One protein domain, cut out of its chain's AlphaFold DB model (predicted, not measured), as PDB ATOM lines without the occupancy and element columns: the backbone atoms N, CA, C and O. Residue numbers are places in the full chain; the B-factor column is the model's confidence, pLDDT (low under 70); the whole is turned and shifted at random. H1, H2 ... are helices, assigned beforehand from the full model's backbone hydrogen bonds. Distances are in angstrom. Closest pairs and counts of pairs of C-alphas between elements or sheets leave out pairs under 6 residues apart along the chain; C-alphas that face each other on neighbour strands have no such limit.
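What this domain is: This is residues 11 to 66 of the 67 residues of an uncharacterized protein of Actinobacteria bacterium HGW-Actinobacteria-4 (UniProt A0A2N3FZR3). One straight helix, H1, sticks out at one end of a long, drawn-out chain; a winding link leads from it to a short helix, H2, at the far end, and the two helices never meet. The printed part has 56 residues, with two named helices, H1 then H2, and no named strand. The class is all helix, though only 23 of the 56 residues are in named elements. The whole is extended, with a radius of gyration of the C-alphas of 18.7 A and spans of 54 by 22 by 16 A.

How they stand to each other: Start at H1, residues 11 to 27, and go on to H2, residues 61 to 66: the two are apart. Residues 11 to 43, of which 11 to 27 belong to H1, stand free. In H1 every O i to N i+4 pair is within hydrogen-bond range; in H2 it is 0 of 2, beside 3 of 3 O i to N i+3 pairs.

Where its parts are: Find C-alpha 11 at (8.416, 16.320, 4.716); from there H1 runs 24.5 A to C-alpha 27. H2 runs 10.3 A from C-alpha 61 to C-alpha 66 at (50.983, 29.969, -25.863).

The domain as a whole: The C-alphas of Thr 11 and Asn 60, the two farthest apart, are 55.9 A apart. The printed part has no cut, and the link of 33 residues is long. Look for pLDDT under 70 at residues 28 to 34, 48 to 57 and 64 to 65.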
ATOM      1  N   THR A  11       7.813  17.231   3.733       97.25
ATOM      2  CA  THR A  11       8.416  16.320   4.716       97.25
ATOM      3  C   THR A  11       9.464  15.437   4.047       97.25
ATOM      4  O   THR A  11      10.562  15.251   4.577       97.25
ATOM      5  N   GLU A  12       9.160  14.934   2.853       94.94
ATOM      6  CA  GLU A  12      10.084  14.143   2.043       94.94
ATOM      7  C   GLU A  12      11.300  14.964   1.592       94.94
ATOM      8  O   GLU A  12      12.432  14.468   1.637       94.94
ATOM      9  N   LEU A  13      11.102  16.232   1.209       94.44
ATOM     10  CA  LEU A  13      12.201  17.142   0.863       94.44
ATOM     11  C   LEU A  13      13.126  17.394   2.059       94.44
ATOM     12  O   LEU A  13      14.349  17.319   1.913       94.44
ATOM     13  N   VAL A  14      12.562  17.643   3.242       97.50
ATOM     14  CA  VAL A  14      13.341  17.833   4.476       97.50
ATOM     15  C   VAL A  14      14.134  16.574   4.818       97.50
ATOM     16  O   VAL A  14      15.327  16.664   5.108       97.50
ATOM     17  N   ALA A  15      13.512  15.395   4.728       96.38
ATOM     18  CA  ALA A  15      14.182  14.126   4.997       96.38
ATOM     19  C   ALA A  15      15.364  13.881   4.041       96.38
ATOM     20  O   ALA A  15      16.432  13.444   4.476       96.38
ATOM     21  N   LEU A  16      15.206  14.206   2.753       92.62
ATOM     22  CA  LEU A  16      16.278  14.088   1.764       92.62
ATOM     23  C   LEU A  16      17.458  15.011   2.089       92.62
ATOM     24  O   LEU A  16      18.608  14.570   2.065       92.62
ATOM     25  N   VAL A  17      17.179  16.278   2.404       95.38
ATOM     26  CA  VAL A  17      18.219  17.258   2.748       95.38
ATOM     27  C   VAL A  17      18.941  16.846   4.030       95.38
ATOM     28  O   VAL A  17      20.170  16.857   4.060       95.38
ATOM     29  N   ALA A  18      18.208  16.411   5.058       96.31
ATOM     30  CA  ALA A  18      18.795  15.908   6.298       96.31
ATOM     31  C   ALA A  18      19.722  14.708   6.041       96.31
ATOM     32  O   ALA A  18      20.834  14.663   6.566       96.31
ATOM     33  N   GLY A  19      19.304  13.778   5.172       94.31
ATOM     34  CA  GLY A  19      20.133  12.650   4.750       94.31
ATOM     35  C   GLY A  19      21.414  13.076   4.024       94.31
ATOM     36  O   GLY A  19      22.481  12.535   4.306       94.31
ATOM     37  N   MET A  20      21.341  14.072   3.134       94.12
ATOM     38  CA  MET A  20      22.523  14.614   2.447       94.12
ATOM     39  C   MET A  20      23.496  15.298   3.413       94.12
ATOM     40  O   MET A  20      24.701  15.080   3.316       94.12
ATOM     41  N   VAL A  21      22.988  16.098   4.356       94.88
ATOM     42  CA  VAL A  21      23.818  16.769   5.371       94.88
ATOM     43  C   VAL A  21      24.517  15.744   6.261       94.88
ATOM     44  O   VAL A  21      25.723  15.849   6.467       94.88
ATOM     45  N   ALA A  22      23.797  14.720   6.728       92.88
ATOM     46  CA  ALA A  22      24.379  13.646   7.528       92.88
ATOM     47  C   ALA A  22      25.455  12.860   6.756       92.88
ATOM     48  O   ALA A  22      26.510  12.560   7.310       92.88
ATOM     49  N   MET A  23      25.216  12.564   5.473       89.06
ATOM     50  CA  MET A  23      26.193  11.880   4.618       89.06
ATOM     51  C   MET A  23      27.460  12.719   4.401       89.06
ATOM     52  O   MET A  23      28.555  12.169   4.442       89.06
ATOM     53  N   ASN A  24      27.327  14.030   4.183       84.88
ATOM     54  CA  ASN A  24      28.482  14.914   4.010       84.88
ATOM     55  C   ASN A  24      29.282  15.074   5.307       84.88
ATOM     56  O   ASN A  24      30.503  15.015   5.261       84.88
ATOM     57  N   ALA A  25      28.611  15.209   6.454       85.06
ATOM     58  CA  ALA A  25      29.283  15.275   7.753       85.06
ATOM     59  C   ALA A  25      30.090  13.997   8.049       85.06
ATOM     60  O   ALA A  25      31.181  14.075   8.595       85.06
ATOM     61  N   ALA A  26      29.589  12.827   7.635       81.56
ATOM     62  CA  ALA A  26      30.326  11.568   7.750       81.56
ATOM     63  C   ALA A  26      31.514  11.459   6.773       81.56
ATOM     64  O   ALA A  26      32.432  10.686   7.018       81.56
ATOM     65  N   ALA A  27      31.500  12.199   5.660       72.81
ATOM     66  CA  ALA A  27      32.581  12.190   4.677       72.81
ATOM     67  C   ALA A  27      33.762  13.098   5.069       72.81
ATOM     68  O   ALA A  27      34.870  12.870   4.600       72.81
ATOM     69  N   GLU A  28      33.549  14.101   5.930       63.69
ATOM     70  CA  GLU A  28      34.613  14.994   6.423       63.69
ATOM     71  C   GLU A  28      35.624  14.289   7.352       63.69
ATOM     72  O   GLU A  28      36.705  14.822   7.584       63.69
ATOM     73  N   GLU A  29      35.320  13.089   7.861       63.66
ATOM     74  CA  GLU A  29      36.257  12.295   8.676       63.66
ATOM     75  C   GLU A  29      37.332  11.565   7.842       63.66
ATOM     76  O   GLU A  29      38.335  11.117   8.402       63.66
ATOM     77  N   ASP A  30      37.161  11.471   6.519       61.09
ATOM     78  CA  ASP A  30      38.045  10.741   5.598       61.09
ATOM     79  C   ASP A  30      38.788  11.750   4.691       61.09
ATOM     80  O   ASP A  30      38.417  12.013   3.547       61.09
ATOM     81  N   ASP A  31      39.829  12.385   5.243       58.16
ATOM     82  CA  ASP A  31      40.554  13.542   4.672       58.16
ATOM     83  C   ASP A  31      41.542  13.174   3.535       58.16
ATOM     84  O   ASP A  31      42.531  13.866   3.278       58.16
ATOM     85  N   ASP A  32      41.308  12.052   2.850       67.06
ATOM     86  CA  ASP A  32      42.087  11.649   1.678       67.06
ATOM     87  C   ASP A  32      41.370  12.173   0.420       67.06
ATOM     88  O   ASP A  32      40.180  11.893   0.234       67.06
ATOM     89  N   PRO A  33      42.023  12.948  -0.472       61.53
ATOM     90  CA  PRO A  33      41.365  13.489  -1.655       61.53
ATOM     91  C   PRO A  33      40.860  12.353  -2.550       61.53
ATOM     92  O   PRO A  33      41.604  11.763  -3.338       61.53
ATOM     93  N   ALA A  34      39.564  12.058  -2.429       66.69
ATOM     94  CA  ALA A  34      38.921  10.968  -3.134       66.69
ATOM     95  C   ALA A  34      39.080  11.143  -4.651       66.69
ATOM     96  O   ALA A  34      38.826  12.213  -5.218       66.69
ATOM     97  N   ALA A  35      39.488  10.066  -5.325       70.44
ATOM     98  CA  ALA A  35      39.517  10.022  -6.780       70.44
ATOM     99  C   ALA A  35      38.128  10.394  -7.348       70.44
ATOM    100  O   ALA A  35      37.109  10.051  -6.739       70.44
ATOM    101  N   PRO A  36      38.053  11.074  -8.510       72.31
ATOM    102  CA  PRO A  36      36.781  11.521  -9.064       72.31
ATOM    103  C   PRO A  36      35.816  10.342  -9.209       72.31
ATOM    104  O   PRO A  36      36.068   9.395  -9.953       72.31
ATOM    105  N   THR A  37      34.688  10.413  -8.500       77.19
ATOM    106  CA  THR A  37      33.714   9.312  -8.382       77.19
ATOM    107  C   THR A  37      32.947   9.045  -9.678       77.19
ATOM    108  O   THR A  37      32.244   8.042  -9.808       77.19
ATOM    109  N   SER A  38      33.082   9.925 -10.671       79.06
ATOM    110  CA  SER A  38      32.548   9.726 -12.013       79.06
ATOM    111  C   SER A  38      33.407  10.406 -13.075       79.06
ATOM    112  O   SER A  38      34.077  11.407 -12.822       79.06
ATOM    113  N   ALA A  39      33.301   9.916 -14.313       74.62
ATOM    114  CA  ALA A  39      33.976  10.502 -15.472       74.62
ATOM    115  C   ALA A  39      33.568  11.962 -15.758       74.62
ATOM    116  O   ALA A  39      34.303  12.669 -16.440       74.62
ATOM    117  N   TRP A  40      32.419  12.417 -15.246       76.38
ATOM    118  CA  TRP A  40      31.963  13.808 -15.357       76.38
ATOM    119  C   TRP A  40      32.572  14.723 -14.288       76.38
ATOM    120  O   TRP A  40      32.728  15.916 -14.533       76.38
ATOM    121  N   MET A  41      32.934  14.177 -13.121       79.19
ATOM    122  CA  MET A  41      33.642  14.924 -12.074       79.19
ATOM    123  C   MET A  41      35.135  15.085 -12.373       79.19
ATOM    124  O   MET A  41      35.790  15.958 -11.803       79.19
ATOM    125  N   ASP A  42      35.681  14.286 -13.290       82.62
ATOM    126  CA  ASP A  42      37.060  14.417 -13.742       82.62
ATOM    127  C   ASP A  42      37.236  15.652 -14.645       82.62
ATOM    128  O   ASP A  42      37.128  15.600 -15.876       82.62
ATOM    129  N   ARG A  43      37.541  16.792 -14.012       71.38
ATOM    130  CA  ARG A  43      37.784  18.082 -14.679       71.38
ATOM    131  C   ARG A  43      38.912  18.006 -15.712       71.38
ATOM    132  O   ARG A  43      38.903  18.784 -16.662       71.38
ATOM    133  N   SER A  44      39.852  17.067 -15.586       74.62
ATOM    134  CA  SER A  44      40.938  16.920 -16.559       74.62
ATOM    135  C   SER A  44      40.419  16.589 -17.965       74.62
ATOM    136  O   SER A  44      41.008  17.010 -18.959       74.62
ATOM    137  N   ARG A  45      39.255  15.935 -18.067       74.12
ATOM    138  CA  ARG A  45      38.653  15.512 -19.342       74.12
ATOM    139  C   ARG A  45      37.984  16.644 -20.115       74.12
ATOM    140  O   ARG A  45      37.850  16.536 -21.331       74.12
ATOM    141  N   SER A  46      37.565  17.718 -19.443       74.50
ATOM    142  CA  SER A  46      37.006  18.905 -20.106       74.50
ATOM    143  C   SER A  46      38.083  19.906 -20.534       74.50
ATOM    144  O   SER A  46      37.813  20.808 -21.331       74.50
ATOM    145  N   MET A  47      39.325  19.734 -20.067       72.88
ATOM    146  CA  MET A  47      40.452  20.568 -20.471       72.88
ATOM    147  C   MET A  47      40.944  20.168 -21.871       72.88
ATOM    148  O   MET A  47      41.478  19.076 -22.088       72.88
ATOM    149  N   ARG A  48      40.814  21.081 -22.846       63.16
ATOM    150  CA  ARG A  48      41.453  20.920 -24.161       63.16
ATOM    151  C   ARG A  48      42.970  20.813 -23.973       63.16
ATOM    152  O   ARG A  48      43.575  21.677 -23.353       63.16
ATOM    153  N   GLY A  49      43.573  19.746 -24.499       63.00
ATOM    154  CA  GLY A  49      45.009  19.472 -24.357       63.00
ATOM    155  C   GLY A  49      45.365  18.381 -23.342       63.00
ATOM    156  O   GLY A  49      46.531  17.999 -23.274       63.00
ATOM    157  N   HIS A  50      44.389  17.798 -22.630       60.69
ATOM    158  CA  HIS A  50      44.595  16.628 -21.766       60.69
ATOM    159  C   HIS A  50      44.774  15.320 -22.564       60.69
ATOM    160  O   HIS A  50      44.153  14.293 -22.302       60.69
ATOM    161  N   ARG A  51      45.648  15.330 -23.573       61.72
ATOM    162  CA  ARG A  51      46.317  14.094 -23.972       61.72
ATOM    163  C   ARG A  51      47.372  13.871 -22.902       61.72
ATOM    164  O   ARG A  51      48.358  14.608 -22.887       61.72
ATOM    165  N   GLN A  52      47.117  12.938 -21.978       56.53
ATOM    166  CA  GLN A  52      48.103  12.444 -21.011       56.53
ATOM    167  C   GLN A  52      49.452  12.279 -21.738       56.53
ATOM    168  O   GLN A  52      49.610  11.364 -22.536       56.53
ATOM    169  N   GLY A  53      50.378  13.225 -21.559       56.06
ATOM    170  CA  GLY A  53      51.699  13.198 -22.198       56.06
ATOM    171  C   GLY A  53      52.090  14.386 -23.088       56.06
ATOM    172  O   GLY A  53      53.277  14.517 -23.359       56.06
ATOM    173  N   VAL A  54      51.181  15.276 -23.519       58.31
ATOM    174  CA  VAL A  54      51.583  16.453 -24.340       58.31
ATOM    175  C   VAL A  54      52.072  17.619 -23.479       58.31
ATOM    176  O   VAL A  54      52.997  18.329 -23.860       58.31
ATOM    177  N   LEU A  55      51.491  17.796 -22.291       63.28
ATOM    178  CA  LEU A  55      51.974  18.749 -21.296       63.28
ATOM    179  C   LEU A  55      52.935  18.003 -20.364       63.28
ATOM    180  O   LEU A  55      52.508  17.391 -19.385       63.28
ATOM    181  N   GLY A  56      54.228  17.982 -20.695       65.25
ATOM    182  CA  GLY A  56      55.242  17.443 -19.784       65.25
ATOM    183  C   GLY A  56      55.166  18.147 -18.423       65.25
ATOM    184  O   GLY A  56      54.945  19.354 -18.370       65.25
ATOM    185  N   ARG A  57      55.335  17.425 -17.307       65.81
ATOM    186  CA  ARG A  57      55.427  18.066 -15.984       65.81
ATOM    187  C   ARG A  57      56.802  18.716 -15.842       65.81
ATOM    188  O   ARG A  57      57.807  18.018 -15.786       65.81
ATOM    189  N   GLY A  58      56.852  20.045 -15.801       74.00
ATOM    190  CA  GLY A  58      58.096  20.785 -15.599       74.00
ATOM    191  C   GLY A  58      57.918  22.304 -15.651       74.00
ATOM    192  O   GLY A  58      56.865  22.785 -16.075       74.00
ATOM    193  N   PRO A  59      58.951  23.082 -15.278       76.81
ATOM    194  CA  PRO A  59      58.879  24.546 -15.169       76.81
ATOM    195  C   PRO A  59      58.502  25.265 -16.469       76.81
ATOM    196  O   PRO A  59      58.124  26.428 -16.436       76.81
ATOM    197  N   ASN A  60      58.613  24.584 -17.613       78.50
ATOM    198  CA  ASN A  60      58.323  25.114 -18.945       78.50
ATOM    199  C   ASN A  60      57.015  24.572 -19.553       78.50
ATOM    200  O   ASN A  60      56.720  24.873 -20.708       78.50
ATOM    201  N   ALA A  61      56.219  23.798 -18.802       77.44
ATOM    202  CA  ALA A  61      54.969  23.195 -19.281       77.44
ATOM    203  C   ALA A  61      53.943  24.232 -19.776       77.44
ATOM    204  O   ALA A  61      53.187  23.978 -20.711       77.44
ATOM    205  N   TRP A  62      53.958  25.430 -19.186       75.50
ATOM    206  CA  TRP A  62      53.081  26.547 -19.546       75.50
ATOM    207  C   TRP A  62      53.312  27.081 -20.968       75.50
ATOM    208  O   TRP A  62      52.413  27.697 -21.534       75.50
ATOM    209  N   ARG A  63      54.472  26.823 -21.594       75.12
ATOM    210  CA  ARG A  63      54.771  27.293 -22.961       75.12
ATOM    211  C   ARG A  63      53.857  26.672 -24.017       75.12
ATOM    212  O   ARG A  63      53.612  27.291 -25.044       75.12
ATOM    213  N   HIS A  64      53.318  25.483 -23.752       69.62
ATOM    214  CA  HIS A  64      52.344  24.836 -24.629       69.62
ATOM    215  C   HIS A  64      50.983  25.546 -24.656       69.62
ATOM    216  O   HIS A  64      50.229  25.330 -25.595       69.62
ATOM    217  N   ALA A  65      50.671  26.391 -23.667       69.44
ATOM    218  CA  ALA A  65      49.442  27.188 -23.653       69.44
ATOM    219  C   ALA A  65      49.528  28.455 -24.527       69.44
ATOM    220  O   ALA A  65      48.525  29.134 -24.714       69.44
ATOM    221  N   LEU A  66      50.722  28.786 -25.035       71.62
ATOM    222  CA  LEU A  66      50.983  29.969 -25.863       71.62
ATOM    223  C   LEU A  66      51.116  29.648 -27.362       71.62
ATOM    224  O   LEU A  66      51.456  30.539 -28.138       71.62
TER     225      LEU A  66